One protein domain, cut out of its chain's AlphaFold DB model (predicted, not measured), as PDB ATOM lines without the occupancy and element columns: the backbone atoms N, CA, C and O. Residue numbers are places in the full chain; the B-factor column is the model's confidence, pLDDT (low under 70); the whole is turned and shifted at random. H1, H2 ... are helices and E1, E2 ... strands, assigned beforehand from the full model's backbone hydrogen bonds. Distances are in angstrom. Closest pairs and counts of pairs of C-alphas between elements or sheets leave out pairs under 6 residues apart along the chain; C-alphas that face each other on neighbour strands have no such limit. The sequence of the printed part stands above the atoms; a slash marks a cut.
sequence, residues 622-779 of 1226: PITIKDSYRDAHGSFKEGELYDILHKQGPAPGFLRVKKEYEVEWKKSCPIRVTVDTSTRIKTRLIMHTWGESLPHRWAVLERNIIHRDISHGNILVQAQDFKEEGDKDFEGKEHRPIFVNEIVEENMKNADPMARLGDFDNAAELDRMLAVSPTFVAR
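Overview. This is residues 622 to 779 of the 1226 residues of the protein "Non-specific serine/threonine protein kinase" of Pleurotus ostreatus PC15 (UniProt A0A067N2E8). Little here is regular structure: a twisted antiparallel wall, E5 beside E1, E2 and E4, has H1 over one face, and mostly loops reach on to H3. The 158 printed residues include four named helices and seven named strands, 60 residues, mixed in class. The whole is compact, radius of gyration of the C-alphas 16.7 A, spanning 60 by 35 by 30 A.

Along the chain. In chain order stand E1, residues 624-631, from C-alpha (24.447, 30.366, 28.487), H1 638-645, E2 657-662, E3 664-666, E4 672-675, E5 678-687, 27.5 A long, H2 697-703, E6 715-717, H3 741-744, E7 755-757 and H4 774-777, to C-alpha (45.987, 11.748, 34.098).

Arrangement. E1 lies on one side of E5, N 626 and O 685 2.9 A apart, E2 and E4 on the other. H1 is on this sheet, height 9.4 A, its closest C-alphas Gly 639 and Glu 660, 4.8 A. O i to N i+4 pairs are within hydrogen-bond range throughout H1, 2 of 3 in H2.

Size, cuts and confidence. The farthest C-alphas, of Asp 676 and Glu 746, are 60.1 A apart. The printed part has no cut; E6 to H3 is a long link; pLDDT is under 70 at residues 691-695.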
ATOM      1  N   PRO A 622      23.857  37.567  28.804       91.44
ATOM      2  CA  PRO A 622      24.931  36.836  28.127       91.44
ATOM      3  C   PRO A 622      25.265  35.473  28.769       91.44
ATOM      4  O   PRO A 622      26.227  34.828  28.359       91.44
ATOM      5  N   ILE A 623      24.500  35.009  29.768       95.25
ATOM      6  CA  ILE A 623      24.698  33.687  30.373       95.25
ATOM      7  C   ILE A 623      24.106  32.614  29.452       95.25
ATOM      8  O   ILE A 623      22.950  32.698  29.021       95.25
ATOM      9  N   THR A 624      24.889  31.569  29.198       95.50
ATOM     10  CA  THR A 624      24.447  30.366  28.487       95.50
ATOM     11  C   THR A 624      24.672  29.105  29.311       95.50
ATOM     12  O   THR A 624      25.563  29.021  30.156       95.50
ATOM     13  N   ILE A 625      23.834  28.101  29.065       97.31
ATOM     14  CA  ILE A 625      23.899  26.788  29.705       97.31
ATOM     15  C   ILE A 625      23.958  25.740  28.598       97.31
ATOM     16  O   ILE A 625      23.108  25.727  27.705       97.31
ATOM     17  N   LYS A 626      24.981  24.883  28.659       97.06
ATOM     18  CA  LYS A 626      25.191  23.752  27.754       97.06
ATOM     19  C   LYS A 626      24.986  22.455  28.525       97.06
ATOM     20  O   LYS A 626      25.808  22.106  29.369       97.06
ATOM     21  N   ASP A 627      23.914  21.739  28.210       97.38
ATOM     22  CA  ASP A 627      23.721  20.353  28.635       97.38
ATOM     23  C   ASP A 627      24.265  19.420  27.547       97.38
ATOM     24  O   ASP A 627      24.077  19.662  26.356       97.38
ATOM     25  N   SER A 628      24.943  18.343  27.931       96.25
ATOM     26  CA  SER A 628      25.472  17.344  26.997       96.25
ATOM     27  C   SER A 628      25.524  15.955  27.631       96.25
ATOM     28  O   SER A 628      25.524  15.808  28.849       96.25
ATOM     29  N   TYR A 629      25.570  14.913  26.806       96.44
ATOM     30  CA  TYR A 629      25.710  13.517  27.216       96.44
ATOM     31  C   TYR A 629      27.098  12.998  26.830       96.44
ATOM     32  O   TYR A 629      27.306  12.317  25.815       96.44
ATOM     33  N   ARG A 630      28.076  13.357  27.667       94.31
ATOM     34  CA  ARG A 630      29.479  12.962  27.531       94.31
ATOM     35  C   ARG A 630      29.619  11.444  27.659       94.31
ATOM     36  O   ARG A 630      28.998  10.823  28.522       94.31
ATOM     37  N   ASP A 631      30.455  10.842  26.820       92.56
ATOM     38  CA  ASP A 631      30.804   9.423  26.934       92.56
ATOM     39  C   ASP A 631      31.502   9.158  28.283       92.56
ATOM     40  O   ASP A 631      32.443   9.865  28.658       92.56
ATOM     41  N   ALA A 632      31.068   8.132  29.020       91.75
ATOM     42  CA  ALA A 632      31.709   7.716  30.265       91.75
ATOM     43  C   ALA A 632      33.182   7.300  30.056       91.75
ATOM     44  O   ALA A 632      34.021   7.494  30.945       91.75
ATOM     45  N   HIS A 633      33.511   6.784  28.871       87.12
ATOM     46  CA  HIS A 633      34.844   6.380  28.425       87.12
ATOM     47  C   HIS A 633      35.643   7.534  27.791       87.12
ATOM     48  O   HIS A 633      36.865   7.436  27.693       87.12
ATOM     49  N   GLY A 634      35.005   8.678  27.507       85.38
ATOM     50  CA  GLY A 634      35.664   9.891  27.011       85.38
ATOM     51  C   GLY A 634      36.792  10.379  27.931       85.38
ATOM     52  O   GLY A 634      36.604  10.499  29.147       85.38
ATOM     53  N   SER A 635      37.967  10.631  27.346       81.38
ATOM     54  CA  SER A 635      39.253  10.831  28.039       81.38
ATOM     55  C   SER A 635      39.392  12.153  28.799       81.38
ATOM     56  O   SER A 635      40.249  12.249  29.669       81.38
ATOM     57  N   PHE A 636      38.558  13.144  28.478       86.25
ATOM     58  CA  PHE A 636      38.565  14.483  29.069       86.25
ATOM     59  C   PHE A 636      37.166  14.863  29.564       86.25
ATOM     60  O   PHE A 636      36.156  14.282  29.145       86.25
ATOM     61  N   LYS A 637      37.114  15.869  30.434       93.06
ATOM     62  CA  LYS A 637      35.917  16.653  30.751       93.06
ATOM     63  C   LYS A 637      36.106  18.064  30.200       93.06
ATOM     64  O   LYS A 637      37.233  18.549  30.170       93.06
ATOM     65  N   GLU A 638      35.038  18.698  29.731       94.69
ATOM     66  CA  GLU A 638      35.150  19.992  29.048       94.69
ATOM     67  C   GLU A 638      35.521  21.108  30.036       94.69
ATOM     68  O   GLU A 638      36.417  21.905  29.767       94.69
ATOM     69  N   GLY A 639      34.902  21.106  31.219       95.38
ATOM     70  CA  GLY A 639      35.197  22.024  32.315       95.38
ATOM     71  C   GLY A 639      36.621  21.886  32.840       95.38
ATOM     72  O   GLY A 639      37.258  22.905  33.052       95.38
ATOM     73  N   GLU A 640      37.170  20.667  32.933       95.94
ATOM     74  CA  GLU A 640      38.578  20.477  33.331       95.94
ATOM     75  C   GLU A 640      39.547  21.204  32.382       95.94
ATOM     76  O   GLU A 640      40.567  21.724  32.826       95.94
ATOM     77  N   LEU A 641      39.235  21.283  31.082       95.75
ATOM     78  CA  LEU A 641      40.054  22.031  30.122       95.75
ATOM     79  C   LEU A 641      39.869  23.550  30.280       95.75
ATOM     80  O   LEU A 641      40.842  24.294  30.153       95.75
ATOM     81  N   TYR A 642      38.670  24.020  30.638       95.94
ATOM     82  CA  TYR A 642      38.448  25.422  31.005       95.94
ATOM     83  C   TYR A 642      39.107  25.817  32.332       95.94
ATOM     84  O   TYR A 642      39.662  26.908  32.406       95.94
ATOM     85  N   ASP A 643      39.127  24.944  33.341       95.69
ATOM     86  CA  ASP A 643      39.843  25.160  34.607       95.69
ATOM     87  C   ASP A 643      41.354  25.327  34.358       95.69
ATOM     88  O   ASP A 643      42.014  26.166  34.975       95.69
ATOM     89  N   ILE A 644      41.905  24.558  33.409       95.31
ATOM     90  CA  ILE A 644      43.294  24.690  32.956       95.31
ATOM     91  C   ILE A 644      43.495  26.037  32.244       95.31
ATOM     92  O   ILE A 644      44.386  26.794  32.636       95.31
ATOM     93  N   LEU A 645      42.668  26.380  31.245       92.88
ATOM     94  CA  LEU A 645      42.737  27.666  30.531       92.88
ATOM     95  C   LEU A 645      42.675  28.856  31.510       92.88
ATOM     96  O   LEU A 645      43.618  29.653  31.582       92.88
ATOM     97  N   HIS A 646      41.623  28.912  32.329       92.88
ATOM     98  CA  HIS A 646      41.284  30.012  33.243       92.88
ATOM     99  C   HIS A 646      42.051  29.999  34.577       92.88
ATOM    100  O   HIS A 646      41.752  30.785  35.475       92.88
ATOM    101  N   LYS A 647      43.082  29.156  34.722       92.56
ATOM    102  CA  LYS A 647      43.922  29.041  35.932       92.56
ATOM    103  C   LYS A 647      44.536  30.367  36.424       92.56
ATOM    104  O   LYS A 647      44.911  30.468  37.588       92.56
ATOM    105  N   GLN A 648      44.652  31.365  35.547       90.25
ATOM    106  CA  GLN A 648      45.159  32.717  35.834       90.25
ATOM    107  C   GLN A 648      44.048  33.781  35.693       90.25
ATOM    108  O   GLN A 648      44.311  34.914  35.313       90.25
ATOM    109  N   GLY A 649      42.790  33.417  35.953       90.69
ATOM    110  CA  GLY A 649      41.624  34.244  35.632       90.69
ATOM    111  C   GLY A 649      41.148  34.054  34.181       90.69
ATOM    112  O   GLY A 649      41.747  33.272  33.436       90.69
ATOM    113  N   PRO A 650      40.063  34.738  33.766       90.69
ATOM    114  CA  PRO A 650      39.401  34.511  32.481       90.69
ATOM    115  C   PRO A 650      40.335  34.756  31.289       90.69
ATOM    116  O   PRO A 650      40.688  35.897  30.981       90.69
ATOM    117  N   ALA A 651      40.738  33.680  30.610       90.50
ATOM    118  CA  ALA A 651      41.700  33.734  29.516       90.50
ATOM    119  C   ALA A 651      41.138  34.555  28.332       90.50
ATOM    120  O   ALA A 651      40.088  34.188  27.790       90.50
ATOM    121  N   PRO A 652      41.801  35.651  27.896       88.69
ATOM    122  CA  PRO A 652      41.266  36.531  26.863       88.69
ATOM    123  C   PRO A 652      40.955  35.780  25.569       88.69
ATOM    124  O   PRO A 652      41.832  35.206  24.930       88.69
ATOM    125  N   GLY A 653      39.691  35.806  25.160       88.81
ATOM    126  CA  GLY A 653      39.258  35.177  23.919       88.81
ATOM    127  C   GLY A 653      38.849  33.711  24.055       88.81
ATOM    128  O   GLY A 653      38.578  33.079  23.045       88.81
ATOM    129  N   PHE A 654      38.716  33.165  25.258       92.31
ATOM    130  CA  PHE A 654      38.038  31.882  25.472       92.31
ATOM    131  C   PHE A 654      36.666  32.123  26.107       92.31
ATOM    132  O   PHE A 654      36.462  33.140  26.770       92.31
ATOM    133  N   LEU A 655      35.717  31.207  25.896       92.50
ATOM    134  CA  LEU A 655      34.445  31.176  26.625       92.50
ATOM    135  C   LEU A 655      34.690  31.325  28.137       92.50
ATOM    136  O   LEU A 655      35.428  30.524  28.715       92.50
ATOM    137  N   ARG A 656      34.050  32.295  28.806       92.44
ATOM    138  CA  ARG A 656      34.046  32.333  30.277       92.44
ATOM    139  C   ARG A 656      33.188  31.181  30.789       92.44
ATOM    140  O   ARG A 656      32.005  31.103  30.461       92.44
ATOM    141  N   VAL A 657      33.756  30.308  31.613       93.81
ATOM    142  CA  VAL A 657      33.036  29.190  32.241       93.81
ATOM    143  C   VAL A 657      32.972  29.421  33.742       93.81
ATOM    144  O   VAL A 657      33.991  29.692  34.366       93.81
ATOM    145  N   LYS A 658      31.770  29.293  34.315       94.25
ATOM    146  CA  LYS A 658      31.551  29.330  35.767       94.25
ATOM    147  C   LYS A 658      31.873  27.977  36.408       94.25
ATOM    148  O   LYS A 658      32.441  27.949  37.494       94.25
ATOM    149  N   LYS A 659      31.441  26.876  35.773       95.19
ATOM    150  CA  LYS A 659      31.704  25.473  36.164       95.19
ATOM    151  C   LYS A 659      31.130  24.466  35.157       95.19
ATOM    152  O   LYS A 659      30.164  24.776  34.456       95.19
ATOM    153  N   GLU A 660      31.647  23.238  35.188       96.69
ATOM    154  CA  GLU A 660      30.977  22.019  34.700       96.69
ATOM    155  C   GLU A 660      30.579  21.125  35.893       96.69
ATOM    156  O   GLU A 660      31.265  21.116  36.916       96.69
ATOM    157  N   TYR A 661      29.501  20.342  35.782       97.00
ATOM    158  CA  TYR A 661      29.204  19.237  36.704       97.00
ATOM    159  C   TYR A 661      28.451  18.072  36.036       97.00
ATOM    160  O   TYR A 661      27.769  18.252  35.028       97.00
ATOM    161  N   GLU A 662      28.560  16.861  36.603       97.50
ATOM    162  CA  GLU A 662      27.672  15.734  36.259       97.50
ATOM    163  C   GLU A 662      26.288  15.997  36.882       97.50
ATOM    164  O   GLU A 662      26.188  16.236  38.085       97.50
ATOM    165  N   VAL A 663      25.224  15.983  36.076       97.62
ATOM    166  CA  VAL A 663      23.870  16.348  36.527       97.62
ATOM    167  C   VAL A 663      23.243  15.185  37.292       97.62
ATOM    168  O   VAL A 663      23.198  14.062  36.791       97.62
ATOM    169  N   GLU A 664      22.737  15.439  38.498       96.44
ATOM    170  CA  GLU A 664      22.177  14.417  39.387       96.44
ATOM    171  C   GLU A 664      20.643  14.366  39.346       96.44
ATOM    172  O   GLU A 664      19.972  15.384  39.492       96.44
ATOM    173  N   TRP A 665      20.070  13.160  39.223       94.69
ATOM    174  CA  TRP A 665      18.615  12.946  39.369       94.69
ATOM    175  C   TRP A 665      18.203  12.606  40.806       94.69
ATOM    176  O   TRP A 665      17.049  12.774  41.196       94.69
ATOM    177  N   LYS A 666      19.160  12.115  41.595       92.88
ATOM    178  CA  LYS A 666      19.101  11.894  43.045       92.88
ATOM    179  C   LYS A 666      20.497  12.186  43.590       92.88
ATOM    180  O   LYS A 666      21.470  11.972  42.876       92.88
ATOM    181  N   LYS A 667      20.609  12.624  44.846       93.62
ATOM    182  CA  LYS A 667      21.900  12.976  45.463       93.62
ATOM    183  C   LYS A 667      22.949  11.866  45.284       93.62
ATOM    184  O   LYS A 667      22.672  10.707  45.594       93.62
ATOM    185  N   SER A 668      24.138  12.224  44.799       93.19
ATOM    186  CA  SER A 668      25.247  11.311  44.467       93.19
ATOM    187  C   SER A 668      24.928  10.266  43.383       93.19
ATOM    188  O   SER A 668      25.642   9.272  43.244       93.19
ATOM    189  N   CYS A 669      23.862  10.480  42.606       94.62
ATOM    190  CA  CYS A 669      23.428   9.630  41.502       94.62
ATOM    191  C   CYS A 669      23.355  10.473  40.212       94.62
ATOM    192  O   CYS A 669      22.303  11.058  39.923       94.62
ATOM    193  N   PRO A 670      24.437  10.548  39.416       96.81
ATOM    194  CA  PRO A 670      24.409  11.234  38.128       96.81
ATOM    195  C   PRO A 670      23.432  10.564  37.153       96.81
ATOM    196  O   PRO A 670      23.213   9.349  37.192       96.81
ATOM    197  N   ILE A 671      22.851  11.358  36.256       97.50
ATOM    198  CA  ILE A 671      22.035  10.895  35.134       97.50
ATOM    199  C   ILE A 671      22.943  10.122  34.181       97.50
ATOM    200  O   ILE A 671      23.886  10.677  33.611       97.50
ATOM    201  N   ARG A 672      22.660   8.829  34.013       96.50
ATOM    202  CA  ARG A 672      23.397   7.938  33.114       96.50
ATOM    203  C   ARG A 672      22.436   7.164  32.235       96.50
ATOM    204  O   ARG A 672      21.419   6.665  32.714       96.50
ATOM    205  N   VAL A 673      22.795   7.055  30.964       95.38
ATOM    206  CA  VAL A 673      22.094   6.253  29.963       95.38
ATOM    207  C   VAL A 673      23.062   5.245  29.365       95.38
ATOM    208  O   VAL A 673      24.242   5.540  29.184       95.38
ATOM    209  N   THR A 674      22.555   4.051  29.070       94.31
ATOM    210  CA  THR A 674      23.307   2.984  28.411       94.31
ATOM    211  C   THR A 674      22.410   2.343  27.364       94.31
ATOM    212  O   THR A 674      21.293   1.944  27.685       94.31
ATOM    213  N   VAL A 675      22.911   2.232  26.135       92.19
ATOM    214  CA  VAL A 675      22.333   1.405  25.065       92.19
ATOM    215  C   VAL A 675      23.471   0.548  24.528       92.19
ATOM    216  O   VAL A 675      24.558   1.056  24.252       92.19
ATOM    217  N   ASP A 676      23.234  -0.759  24.461       91.00
ATOM    218  CA  ASP A 676      24.217  -1.792  24.121       91.00
ATOM    219  C   ASP A 676      25.551  -1.635  24.887       91.00
ATOM    220  O   ASP A 676      25.611  -1.964  26.073       91.00
ATOM    221  N   THR A 677      26.617  -1.137  24.250       89.44
ATOM    222  CA  THR A 677      27.918  -0.859  24.896       89.44
ATOM    223  C   THR A 677      28.171   0.623  25.195       89.44
ATOM    224  O   THR A 677      29.096   0.931  25.948       89.44
ATOM    225  N   SER A 678      27.376   1.554  24.655       90.62
ATOM    226  CA  SER A 678      27.603   2.996  24.816       90.62
ATOM    227  C   SER A 678      26.959   3.518  26.099       90.62
ATOM    228  O   SER A 678      25.733   3.587  26.210       90.62
ATOM    229  N   THR A 679      27.778   3.919  27.076       94.62
ATOM    230  CA  THR A 679      27.315   4.558  28.319       94.62
ATOM    231  C   THR A 679      27.668   6.039  28.328       94.62
ATOM    232  O   THR A 679      28.841   6.402  28.254       94.62
ATOM    233  N   ARG A 680      26.661   6.899  28.484       95.75
ATOM    234  CA  ARG A 680      26.817   8.357  28.552       95.75
ATOM    235  C   ARG A 680      26.303   8.917  29.871       95.75
ATOM    236  O   ARG A 680      25.439   8.331  30.524       95.75
ATOM    237  N   ILE A 681      26.848  10.063  30.257       97.06
ATOM    238  CA  ILE A 681      26.561  10.766  31.507       97.06
ATOM    239  C   ILE A 681      26.106  12.180  31.154       97.06
ATOM    240  O   ILE A 681      26.785  12.837  30.365       97.06
ATOM    241  N   LYS A 682      24.993  12.659  31.727       97.81
ATOM    242  CA  LYS A 682      24.570  14.053  31.525       97.81
ATOM    243  C   LYS A 682      25.517  14.989  32.284       97.81
ATOM    244  O   LYS A 682      25.698  14.851  33.493       97.81
ATOM    245  N   THR A 683      26.099  15.940  31.574       97.62
ATOM    246  CA  THR A 683      26.979  17.003  32.068       97.62
ATOM    247  C   THR A 683      26.356  18.359  31.759       97.62
ATOM    248  O   THR A 683      25.774  18.533  30.689       97.62
ATOM    249  N   ARG A 684      26.470  19.314  32.689       98.06
ATOM    250  CA  ARG A 684      26.045  20.708  32.510       98.06
ATOM    251  C   ARG A 684      27.240  21.635  32.658       98.06
ATOM    252  O   ARG A 684      27.912  21.606  33.686       98.06
ATOM    253  N   LEU A 685      27.451  22.481  31.658       97.44
ATOM    254  CA  LEU A 685      28.440  23.551  31.625       97.44
ATOM    255  C   LEU A 685      27.704  24.898  31.682       97.44
ATOM    256  O   LEU A 685      26.833  25.167  30.853       97.44
ATOM    257  N   ILE A 686      28.040  25.739  32.661       96.88
ATOM    258  CA  ILE A 686      27.465  27.085  32.813       96.88
ATOM    259  C   ILE A 686      28.503  28.110  32.358       96.88
ATOM    260  O   ILE A 686      29.627  28.130  32.863       96.88
ATOM    261  N   MET A 687      28.116  28.953  31.404       95.31
ATOM    262  CA  MET A 687      28.986  29.877  30.683       95.31
ATOM    263  C   MET A 687      28.518  31.322  30.869       95.31
ATOM    264  O   MET A 687      27.325  31.617  30.886       95.31
ATOM    265  N   HIS A 688      29.475  32.231  30.979       93.31
ATOM    266  CA  HIS A 688      29.291  33.663  31.203       93.31
ATOM    267  C   HIS A 688      29.600  34.469  29.922       93.31
ATOM    268  O   HIS A 688      30.191  35.539  30.006       93.31
ATOM    269  N   THR A 689      29.249  33.950  28.738       85.38
ATOM    270  CA  THR A 689      29.627  34.524  27.429       85.38
ATOM    271  C   THR A 689      28.632  34.148  26.303       85.38
ATOM    272  O   THR A 689      28.054  33.057  26.328       85.38
ATOM    273  N   TRP A 690      28.483  35.010  25.275       72.94
ATOM    274  CA  TRP A 690      27.616  34.816  24.083       72.94
ATOM    275  C   TRP A 690      28.107  35.591  22.811       72.94
ATOM    276  O   TRP A 690      28.217  36.807  22.935       72.94
ATOM    277  N   GLY A 691      28.366  34.962  21.626       54.00
ATOM    278  CA  GLY A 691      28.952  35.568  20.364       54.00
ATOM    279  C   GLY A 691      29.266  34.609  19.138       54.00
ATOM    280  O   GLY A 691      28.709  33.519  19.159       54.00
ATOM    281  N   GLU A 692      30.172  34.933  18.147       45.38
ATOM    282  CA  GLU A 692      30.711  34.079  16.982       45.38
ATOM    283  C   GLU A 692      32.282  33.875  16.357       45.38
ATOM    284  O   GLU A 692      32.404  34.235  15.196       45.38
ATOM    285  N   SER A 693      33.582  33.390  16.717       41.91
ATOM    286  CA  SER A 693      34.835  33.456  17.681       41.91
ATOM    287  C   SER A 693      36.237  33.615  16.977       41.91
ATOM    288  O   SER A 693      36.324  33.369  15.781       41.91
ATOM    289  N   LEU A 694      37.336  33.894  17.751       48.34
ATOM    290  CA  LEU A 694      38.635  33.144  17.881       48.34
ATOM    291  C   LEU A 694      39.635  33.807  18.889       48.34
ATOM    292  O   LEU A 694      39.627  35.035  18.983       48.34
ATOM    293  N   PRO A 695      40.488  33.056  19.650       67.00
ATOM    294  CA  PRO A 695      41.905  32.828  19.277       67.00
ATOM    295  C   PRO A 695      42.533  31.493  19.785       67.00
ATOM    296  O   PRO A 695      42.563  31.196  20.974       67.00
ATOM    297  N   HIS A 696      43.162  30.703  18.907       80.38
ATOM    298  CA  HIS A 696      43.655  29.360  19.283       80.38
ATOM    299  C   HIS A 696      45.085  29.287  19.880       80.38
ATOM    300  O   HIS A 696      45.322  28.542  20.829       80.38
ATOM    301  N   ARG A 697      46.060  30.042  19.337       84.50
ATOM    302  CA  ARG A 697      47.520  29.819  19.545       84.50
ATOM    303  C   ARG A 697      47.978  29.758  21.012       84.50
ATOM    304  O   ARG A 697      48.925  29.041  21.318       84.50
ATOM    305  N   TRP A 698      47.333  30.512  21.898       89.38
ATOM    306  CA  TRP A 698      47.724  30.632  23.304       89.38
ATOM    307  C   TRP A 698      47.476  29.351  24.114       89.38
ATOM    308  O   TRP A 698      48.341  28.947  24.887       89.38
ATOM    309  N   ALA A 699      46.353  28.660  23.872       90.19
ATOM    310  CA  ALA A 699      46.017  27.407  24.554       90.19
ATOM    311  C   ALA A 699      47.063  26.305  24.301       90.19
ATOM    312  O   ALA A 699      47.375  25.517  25.191       90.19
ATOM    313  N   VAL A 700      47.658  26.299  23.107       91.81
ATOM    314  CA  VAL A 700      48.696  25.337  22.717       91.81
ATOM    315  C   VAL A 700      49.988  25.541  23.512       91.81
ATOM    316  O   VAL A 700      50.567  24.561  23.973       91.81
ATOM    317  N   LEU A 701      50.445  26.790  23.672       90.38
ATOM    318  CA  LEU A 701      51.718  27.108  24.337       90.38
ATOM    319  C   LEU A 701      51.592  27.115  25.857       90.38
ATOM    320  O   LEU A 701      52.266  26.355  26.543       90.38
ATOM    321  N   GLU A 702      50.715  27.968  26.381       90.25
ATOM    322  CA  GLU A 702      50.678  28.295  27.809       90.25
ATOM    323  C   GLU A 702      49.875  27.278  28.629       90.25
ATOM    324  O   GLU A 702      49.829  27.368  29.860       90.25
ATOM    325  N   ARG A 703      49.177  26.352  27.949       92.31
ATOM    326  CA  ARG A 703      48.202  25.419  28.540       92.31
ATOM    327  C   ARG A 703      48.225  23.999  27.974       92.31
ATOM    328  O   ARG A 703      47.460  23.180  28.466       92.31
ATOM    329  N   ASN A 704      49.093  23.680  27.007       95.25
ATOM    330  CA  ASN A 704      49.217  22.338  26.417       95.25
ATOM    331  C   ASN A 704      47.917  21.799  25.759       95.25
ATOM    332  O   ASN A 704      47.779  20.593  25.586       95.25
ATOM    333  N   ILE A 705      46.959  22.653  25.376       95.19
ATOM    334  CA  ILE A 705      45.645  22.245  24.838       95.19
ATOM    335  C   ILE A 705      45.566  22.464  23.319       95.19
ATOM    336  O   ILE A 705      45.948  23.513  22.803       95.19
ATOM    337  N   ILE A 706      45.017  21.476  22.610       95.19
ATOM    338  CA  ILE A 706      44.671  21.503  21.181       95.19
ATOM    339  C   ILE A 706      43.156  21.292  21.016       95.19
ATOM    340  O   ILE A 706      42.571  20.464  21.717       95.19
ATOM    341  N   HIS A 707      42.504  22.036  20.117       94.88
ATOM    342  CA  HIS A 707      41.039  22.083  20.017       94.88
ATOM    343  C   HIS A 707      40.444  20.920  19.209       94.88
ATOM    344  O   HIS A 707      39.443  20.339  19.619       94.88
ATOM    345  N   ARG A 708      41.092  20.521  18.106       95.12
ATOM    346  CA  ARG A 708      40.688  19.450  17.162       95.12
ATOM    347  C   ARG A 708      39.359  19.664  16.413       95.12
ATOM    348  O   ARG A 708      39.204  19.107  15.329       95.12
ATOM    349  N   ASP A 709      38.418  20.456  16.930       94.69
ATOM    350  CA  ASP A 709      37.110  20.722  16.312       94.69
ATOM    351  C   ASP A 709      36.799  22.222  16.206       94.69
ATOM    352  O   ASP A 709      35.787  22.724  16.703       94.69
ATOM    353  N   ILE A 710      37.684  22.965  15.536       94.38
ATOM    354  CA  ILE A 710      37.386  24.353  15.177       94.38
ATOM    355  C   ILE A 710      36.381  24.356  14.018       94.38
ATOM    356  O   ILE A 710      36.656  23.854  12.927       94.38
ATOM    357  N   SER A 711      35.214  24.941  14.274       93.88
ATOM    358  CA  SER A 711      34.083  25.052  13.353       93.88
ATOM    359  C   SER A 711      33.363  26.381  13.579       93.88
ATOM    360  O   SER A 711      33.484  26.959  14.659       93.88
ATOM    361  N   HIS A 712      32.552  26.843  12.619       90.62
ATOM    362  CA  HIS A 712      31.727  28.048  12.804       90.62
ATOM    363  C   HIS A 712      30.754  27.986  13.993       90.62
ATOM    364  O   HIS A 712      30.425  29.027  14.542       90.62
ATOM    365  N   GLY A 713      30.302  26.797  14.410       87.25
ATOM    366  CA  GLY A 713      29.440  26.659  15.594       87.25
ATOM    367  C   GLY A 713      30.200  26.800  16.916       87.25
ATOM    368  O   GLY A 713      29.624  27.181  17.931       87.25
ATOM    369  N   ASN A 714      31.511  26.553  16.887       91.38
ATOM    370  CA  ASN A 714      32.400  26.566  18.056       91.38
ATOM    371  C   ASN A 714      33.074  27.941  18.217       91.38
ATOM    372  O   ASN A 714      34.077  28.130  18.911       91.38
ATOM    373  N   ILE A 715      32.501  28.920  17.527       89.44
ATOM    374  CA  ILE A 715      33.036  30.224  17.210       89.44
ATOM    375  C   ILE A 715      31.982  31.229  17.761       89.44
ATOM    376  O   ILE A 715      30.869  31.132  17.283       89.44
ATOM    377  N   LEU A 716      32.392  32.022  18.807       86.00
ATOM    378  CA  LEU A 716      32.168  33.238  19.722       86.00
ATOM    379  C   LEU A 716      32.501  34.841  19.598       86.00
ATOM    380  O   LEU A 716      32.660  35.455  20.644       86.00
ATOM    381  N   VAL A 717      32.787  35.556  18.469       85.38
ATOM    382  CA  VAL A 717      32.789  37.015  18.040       85.38
ATOM    383  C   VAL A 717      31.750  37.963  18.662       85.38
ATOM    384  O   VAL A 717      30.645  37.554  18.972       85.38
ATOM    385  N   GLN A 718      32.094  39.255  18.781       82.62
ATOM    386  CA  GLN A 718      31.281  40.345  19.356       82.62
ATOM    387  C   GLN A 718      30.693  39.966  20.720       82.62
ATOM    388  O   GLN A 718      29.610  40.403  21.112       82.62
ATOM    389  N   ALA A 719      31.425  39.111  21.436       85.06
ATOM    390  CA  ALA A 719      30.864  38.414  22.562       85.06
ATOM    391  C   ALA A 719      30.664  39.326  23.760       85.06
ATOM    392  O   ALA A 719      31.590  39.987  24.235       85.06
ATOM    393  N   GLN A 720      29.451  39.265  24.289       88.06
ATOM    394  CA  GLN A 720      29.121  39.845  25.576       88.06
ATOM    395  C   GLN A 720      29.550  38.854  26.656       88.06
ATOM    396  O   GLN A 720      29.132  37.698  26.639       88.06
ATOM    397  N   ASP A 721      30.391  39.315  27.579       89.38
ATOM    398  CA  ASP A 721      30.806  38.571  28.764       89.38
ATOM    399  C   ASP A 721      29.980  39.037  29.972       89.38
ATOM    400  O   ASP A 721      29.934  40.231  30.272       89.38
ATOM    401  N   PHE A 722      29.383  38.101  30.710       89.25
ATOM    402  CA  PHE A 722      28.950  38.355  32.080       89.25
ATOM    403  C   PHE A 722      30.191  38.460  32.976       89.25
ATOM    404  O   PHE A 722      31.123  37.656  32.864       89.25
ATOM    405  N   LYS A 723      30.201  39.456  33.863       85.88
ATOM    406  CA  LYS A 723      31.216  39.625  34.904       85.88
ATOM    407  C   LYS A 723      30.515  39.481  36.247       85.88
ATOM    408  O   LYS A 723      29.570  40.222  36.503       85.88
ATOM    409  N   GLU A 724      30.930  38.524  37.071       84.88
ATOM    410  CA  GLU A 724      30.441  38.455  38.454       84.88
ATOM    411  C   GLU A 724      31.196  39.455  39.339       84.88
ATOM    412  O   GLU A 724      32.326  39.851  39.045       84.88
ATOM    413  N   GLU A 725      30.560  39.910  40.416       84.50
ATOM    414  CA  GLU A 725      31.198  40.829  41.356       84.50
ATOM    415  C   GLU A 725      32.398  40.138  42.024       84.50
ATOM    416  O   GLU A 725      32.275  39.053  42.593       84.50
ATOM    417  N   GLY A 726      33.579  40.748  41.910       82.62
ATOM    418  CA  GLY A 726      34.838  40.131  42.336       82.62
ATOM    419  C   GLY A 726      35.485  39.182  41.317       82.62
ATOM    420  O   GLY A 726      36.489  38.557  41.663       82.62
ATOM    421  N   ASP A 727      34.981  39.087  40.074       83.69
ATOM    422  CA  ASP A 727      35.698  38.424  38.972       83.69
ATOM    423  C   ASP A 727      37.125  38.983  38.868       83.69
ATOM    424  O   ASP A 727      37.337  40.183  38.666       83.69
ATOM    425  N   LYS A 728      38.121  38.099  38.972       84.38
ATOM    426  CA  LYS A 728      39.519  38.482  38.780       84.38
ATOM    427  C   LYS A 728      39.786  38.877  37.330       84.38
ATOM    428  O   LYS A 728      39.393  38.182  36.394       84.38
ATOM    429  N   ASP A 729      40.566  39.938  37.172       85.50
ATOM    430  CA  ASP A 729      41.296  40.229  35.940       85.50
ATOM    431  C   ASP A 729      42.262  39.078  35.592       85.50
ATOM    432  O   ASP A 729      42.735  38.361  36.476       85.50
ATOM    433  N   PHE A 730      42.602  38.930  34.309       86.75
ATOM    434  CA  PHE A 730      43.607  37.957  33.874       86.75
ATOM    435  C   PHE A 730      45.002  38.315  34.429       86.75
ATOM    436  O   PHE A 730      45.560  39.377  34.125       86.75
ATOM    437  N   GLU A 731      45.554  37.420  35.247       86.88
ATOM    438  CA  GLU A 731      46.885  37.496  35.847       86.88
ATOM    439  C   GLU A 731      47.963  37.137  34.806       86.88
ATOM    440  O   GLU A 731      47.808  36.199  34.027       86.88
ATOM    441  N   GLY A 732      49.083  37.868  34.799       80.94
ATOM    442  CA  GLY A 732      50.154  37.685  33.810       80.94
ATOM    443  C   GLY A 732      49.857  38.356  32.463       80.94
ATOM    444  O   GLY A 732      49.841  37.712  31.410       80.94
ATOM    445  N   LYS A 733      49.601  39.673  32.476       78.38
ATOM    446  CA  LYS A 733      49.224  40.461  31.282       78.38
ATOM    447  C   LYS A 733      50.327  40.528  30.215       78.38
ATOM    448  O   LYS A 733      50.046  40.888  29.078       78.38
ATOM    449  N   GLU A 734      51.551  40.148  30.561       80.12
ATOM    450  CA  GLU A 734      52.699  39.945  29.676       80.12
ATOM    451  C   GLU A 734      52.667  38.622  28.884       80.12
ATOM    452  O   GLU A 734      53.302  38.547  27.834       80.12
ATOM    453  N   HIS A 735      51.899  37.622  29.340       79.25
ATOM    454  CA  HIS A 735      51.718  36.303  28.706       79.25
ATOM    455  C   HIS A 735      50.360  36.134  27.998       79.25
ATOM    456  O   HIS A 735      50.038  35.047  27.515       79.25
ATOM    457  N   ARG A 736      49.517  37.173  27.950       84.81
ATOM    458  CA  ARG A 736      48.172  37.091  27.352       84.81
ATOM    459  C   ARG A 736      48.209  36.913  25.819       84.81
ATOM    460  O   ARG A 736      49.192  37.284  25.175       84.81
ATOM    461  N   PRO A 737      47.104  36.469  25.193       85.50
ATOM    462  CA  PRO A 737      46.924  36.575  23.746       85.50
ATOM    463  C   PRO A 737      47.037  38.026  23.254       85.50
ATOM    464  O   PRO A 737      46.412  38.930  23.812       85.50
ATOM    465  N   ILE A 738      47.812  38.227  22.186       86.81
ATOM    466  CA  ILE A 738      47.884  39.476  21.412       86.81
ATOM    467  C   ILE A 738      46.894  39.402  20.249       86.81
ATOM    468  O   ILE A 738      46.883  38.405  19.519       86.81
ATOM    469  N   PHE A 739      46.130  40.472  20.037       88.81
ATOM    470  CA  PHE A 739      45.115  40.558  18.985       88.81
ATOM    471  C   PHE A 739      45.571  41.380  17.773       88.81
ATOM    472  O   PHE A 739      46.467  42.219  17.860       88.81
ATOM    473  N   VAL A 740      44.939  41.139  16.617       89.06
ATOM    474  CA  VAL A 740      45.280  41.783  15.332       89.06
ATOM    475  C   VAL A 740      45.226  43.310  15.421       89.06
ATOM    476  O   VAL A 740      46.108  43.982  14.888       89.06
ATOM    477  N   ASN A 741      44.248  43.862  16.137       88.25
ATOM    478  CA  ASN A 741      44.052  45.304  16.269       88.25
ATOM    479  C   ASN A 741      45.236  45.994  16.973       88.25
ATOM    480  O   ASN A 741      45.588  47.104  16.606       88.25
ATOM    481  N   GLU A 742      45.945  45.316  17.882       90.44
ATOM    482  CA  GLU A 742      47.160  45.849  18.533       90.44
ATOM    483  C   GLU A 742      48.353  45.993  17.570       90.44
ATOM    484  O   GLU A 742      49.350  46.642  17.883       90.44
ATOM    485  N   ILE A 743      48.261  45.369  16.394       90.69
ATOM    486  CA  ILE A 743      49.266  45.407  15.327       90.69
ATOM    487  C   ILE A 743      48.782  46.341  14.198       90.69
ATOM    488  O   ILE A 743      49.553  47.127  13.650       90.69
ATOM    489  N   VAL A 744      47.492  46.297  13.859       88.69
ATOM    490  CA  VAL A 744      46.890  47.039  12.734       88.69
ATOM    491  C   VAL A 744      46.437  48.459  13.113       88.69
ATOM    492  O   VAL A 744      46.279  49.314  12.233       88.69
ATOM    493  N   GLU A 745      46.231  48.751  14.396       86.81
ATOM    494  CA  GLU A 745      45.835  50.068  14.905       86.81
ATOM    495  C   GLU A 745      46.967  50.718  15.705       86.81
ATOM    496  O   GLU A 745      47.737  50.062  16.405       86.81
ATOM    497  N   GLU A 746      47.104  52.036  15.577       79.44
ATOM    498  CA  GLU A 746      48.206  52.756  16.205       79.44
ATOM    499  C   GLU A 746      47.857  53.078  17.659       79.44
ATOM    500  O   GLU A 746      46.823  53.681  17.937       79.44
ATOM    501  N   ASN A 747      48.754  52.732  18.585       82.12
ATOM    502  CA  ASN A 747      48.627  52.951  20.034       82.12
ATOM    503  C   ASN A 747      47.594  52.073  20.771       82.12
ATOM    504  O   ASN A 747      47.519  52.168  21.997       82.12
ATOM    505  N   MET A 748      46.863  51.183  20.090       85.12
ATOM    506  CA  MET A 748      46.004  50.210  20.772       85.12
ATOM    507  C   MET A 748      46.854  49.185  21.543       85.12
ATOM    508  O   MET A 748      47.783  48.593  20.999       85.12
ATOM    509  N   LYS A 749      46.536  48.982  22.826       85.69
ATOM    510  CA  LYS A 749      47.197  48.018  23.720       85.69
ATOM    511  C   LYS A 749      46.164  47.348  24.606       85.69
ATOM    512  O   LYS A 749      45.305  48.032  25.152       85.69
ATOM    513  N   ASN A 750      46.316  46.046  24.820       84.81
ATOM    514  CA  ASN A 750      45.347  45.216  25.535       84.81
ATOM    515  C   ASN A 750      43.957  45.323  24.895       84.81
ATOM    516  O   ASN A 750      42.967  45.501  25.596       84.81
ATOM    517  N   ALA A 751      43.914  45.250  23.560       86.62
ATOM    518  CA  ALA A 751      42.659  45.174  22.825       86.62
ATOM    519  C   ALA A 751      41.809  44.031  23.385       86.62
ATOM    520  O   ALA A 751      42.320  42.923  23.586       86.62
ATOM    521  N   ASP A 752      40.524  44.291  23.614       84.81
ATOM    522  CA  ASP A 752      39.599  43.217  23.935       84.81
ATOM    523  C   ASP A 752      39.602  42.189  22.794       84.81
ATOM    524  O   ASP A 752      39.689  42.560  21.614       84.81
ATOM    525  N   PRO A 753      39.481  40.887  23.104       86.44
ATOM    526  CA  PRO A 753      39.273  39.902  22.068       86.44
ATOM    527  C   PRO A 753      37.986  40.285  21.353       86.44
ATOM    528  O   PRO A 753      36.918  40.304  21.973       86.44
ATOM    529  N   MET A 754      38.047  40.484  20.037       84.88
ATOM    530  CA  MET A 754      36.833  40.637  19.235       84.88
ATOM    531  C   MET A 754      35.918  39.407  19.354       84.88
ATOM    532  O   MET A 754      34.821  39.439  18.812       84.88
ATOM    533  N   ALA A 755      36.378  38.300  19.969       88.12
ATOM    534  CA  ALA A 755      35.846  36.966  19.751       88.12
ATOM    535  C   ALA A 755      36.281  35.907  20.803       88.12
ATOM    536  O   ALA A 755      37.367  36.027  21.362       88.12
ATOM    537  N   ARG A 756      35.440  34.891  21.108       89.25
ATOM    538  CA  ARG A 756      35.608  33.929  22.239       89.25
ATOM    539  C   ARG A 756      35.513  32.429  21.856       89.25
ATOM    540  O   ARG A 756      34.413  31.925  21.663       89.25
ATOM    541  N   LEU A 757      36.625  31.704  21.716       92.44
ATOM    542  CA  LEU A 757      36.651  30.286  21.304       92.44
ATOM    543  C   LEU A 757      35.944  29.378  22.328       92.44
ATOM    544  O   LEU A 757      36.147  29.537  23.536       92.44
ATOM    545  N   GLY A 758      35.126  28.440  21.840       92.12
ATOM    546  CA  GLY A 758      34.263  27.583  22.654       92.12
ATOM    547  C   GLY A 758      34.196  26.126  22.185       92.12
ATOM    548  O   GLY A 758      34.910  25.743  21.269       92.12
ATOM    549  N   ASP A 759      33.344  25.325  22.837       90.75
ATOM    550  CA  ASP A 759      33.150  23.878  22.602       90.75
ATOM    551  C   ASP A 759      34.437  23.031  22.693       90.75
ATOM    552  O   ASP A 759      34.982  22.547  21.706       90.75
ATOM    553  N   PHE A 760      34.934  22.844  23.918       93.56
ATOM    554  CA  PHE A 760      36.152  22.064  24.190       93.56
ATOM    555  C   PHE A 760      35.844  20.579  24.469       93.56
ATOM    556  O   PHE A 760      36.711  19.834  24.926       93.56
ATOM    557  N   ASP A 761      34.633  20.103  24.152       89.38
ATOM    558  CA  ASP A 761      34.227  18.695  24.323       89.38
ATOM    559  C   ASP A 761      34.999  17.708  23.413       89.38
ATOM    560  O   ASP A 761      34.985  16.487  23.628       89.38
ATOM    561  N   ASN A 762      35.666  18.270  22.401       91.56
ATOM    562  CA  ASN A 762      36.515  17.632  21.406       91.56
ATOM    563  C   ASN A 762      37.988  18.048  21.535       91.56
ATOM    564  O   ASN A 762      38.826  17.504  20.819       91.56
ATOM    565  N   ALA A 763      38.344  18.918  22.479       94.12
ATOM    566  CA  ALA A 763      39.734  19.286  22.727       94.12
ATOM    567  C   ALA A 763      40.530  18.137  23.381       94.12
ATOM    568  O   ALA A 763      39.985  17.089  23.739       94.12
ATOM    569  N   ALA A 764      41.850  18.288  23.456       94.06
ATOM    570  CA  ALA A 764      42.756  17.356  24.119       94.06
ATOM    571  C   ALA A 764      43.994  18.075  24.658       94.06
ATOM    572  O   ALA A 764      44.360  19.143  24.169       94.06
ATOM    573  N   GLU A 765      44.683  17.447  25.607       94.31
ATOM    574  CA  GLU A 765      46.057  17.819  25.942       94.31
ATOM    575  C   GLU A 765      47.038  17.220  24.917       94.31
ATOM    576  O   GLU A 765      46.889  16.074  24.482       94.31
ATOM    577  N   LEU A 766      48.003  18.031  24.483       93.00
ATOM    578  CA  LEU A 766      48.854  17.804  23.313       93.00
ATOM    579  C   LEU A 766      50.098  16.965  23.639       93.00
ATOM    580  O   LEU A 766      50.406  16.011  22.926       93.00
ATOM    581  N   ASP A 767      50.801  17.292  24.721       92.50
ATOM    582  CA  ASP A 767      51.835  16.444  25.309       92.50
ATOM    583  C   ASP A 767      51.245  15.643  26.481       92.50
ATOM    584  O   ASP A 767      50.892  16.189  27.528       92.50
ATOM    585  N   ARG A 768      51.182  14.319  26.298       89.56
ATOM    586  CA  ARG A 768      50.707  13.314  27.266       89.56
ATOM    587  C   ARG A 768      51.503  13.293  28.579       89.56
ATOM    588  O   ARG A 768      50.981  12.821  29.588       89.56
ATOM    589  N   MET A 769      52.754  13.753  28.571       90.31
ATOM    590  CA  MET A 769      53.639  13.801  29.741       90.31
ATOM    591  C   MET A 769      53.510  15.109  30.525       90.31
ATOM    592  O   MET A 769      53.730  15.100  31.735       90.31
ATOM    593  N   LEU A 770      53.120  16.200  29.857       93.38
ATOM    594  CA  LEU A 770      52.825  17.504  30.469       93.38
ATOM    595  C   LEU A 770      51.330  17.691  30.794       93.38
ATOM    596  O   LEU A 770      50.931  18.757  31.256       93.38
ATOM    597  N   ALA A 771      50.509  16.673  30.534       93.44
ATOM    598  CA  ALA A 771      49.070  16.687  30.751       93.44
ATOM    599  C   ALA A 771      48.695  16.783  32.244       93.44
ATOM    600  O   ALA A 771      49.272  16.085  33.085       93.44
ATOM    601  N   VAL A 772      47.710  17.626  32.563       95.31
ATOM    602  CA  VAL A 772      47.276  17.960  33.931       95.31
ATOM    603  C   VAL A 772      45.769  17.804  34.183       95.31
ATOM    604  O   VAL A 772      45.360  17.943  35.336       95.31
ATOM    605  N   SER A 773      44.939  17.468  33.182       93.12
ATOM    606  CA  SER A 773      43.519  17.118  33.395       93.12
ATOM    607  C   SER A 773      43.408  15.928  34.362       93.12
ATOM    608  O   SER A 773      43.948  14.856  34.069       93.12
ATOM    609  N   PRO A 774      42.691  16.052  35.498       93.19
ATOM    610  CA  PRO A 774      42.500  14.942  36.429       93.19
ATOM    611  C   PRO A 774      41.904  13.686  35.779       93.19
ATOM    612  O   PRO A 774      42.377  12.578  36.050       93.19
ATOM    613  N   THR A 775      40.913  13.834  34.891       89.94
ATOM    614  CA  THR A 775      40.307  12.700  34.175       89.94
ATOM    615  C   THR A 775      41.286  12.064  33.181       89.94
ATOM    616  O   THR A 775      41.328  10.832  33.090       89.94
ATOM    617  N   PHE A 776      42.111  12.856  32.485       89.81
ATOM    618  CA  PHE A 776      43.116  12.321  31.564       89.81
ATOM    619  C   PHE A 776      44.272  11.641  32.302       89.81
ATOM    620  O   PHE A 776      44.590  10.491  32.006       89.81
ATOM    621  N   VAL A 777      44.867  12.292  33.306       92.06
ATOM    622  CA  VAL A 777      45.987  11.748  34.098       92.06
ATOM    623  C   VAL A 777      45.598  10.424  34.767       92.06
ATOM    624  O   VAL A 777      46.380   9.476  34.738       92.06
ATOM    625  N   ALA A 778      44.367  10.303  35.277       90.50
ATOM    626  CA  ALA A 778      43.849   9.056  35.847       90.50
ATOM    627  C   ALA A 778      43.658   7.913  34.822       90.50
ATOM    628  O   ALA A 778      43.530   6.751  35.216       90.50
ATOM    629  N   ARG A 779      43.626   8.217  33.516       86.44
ATOM    630  CA  ARG A 779      43.445   7.253  32.410       86.44
ATOM    631  C   ARG A 779      44.699   7.046  31.558       86.44
ATOM    632  O   ARG A 779      44.810   6.023  30.889       86.44
TER     633      ARG A 779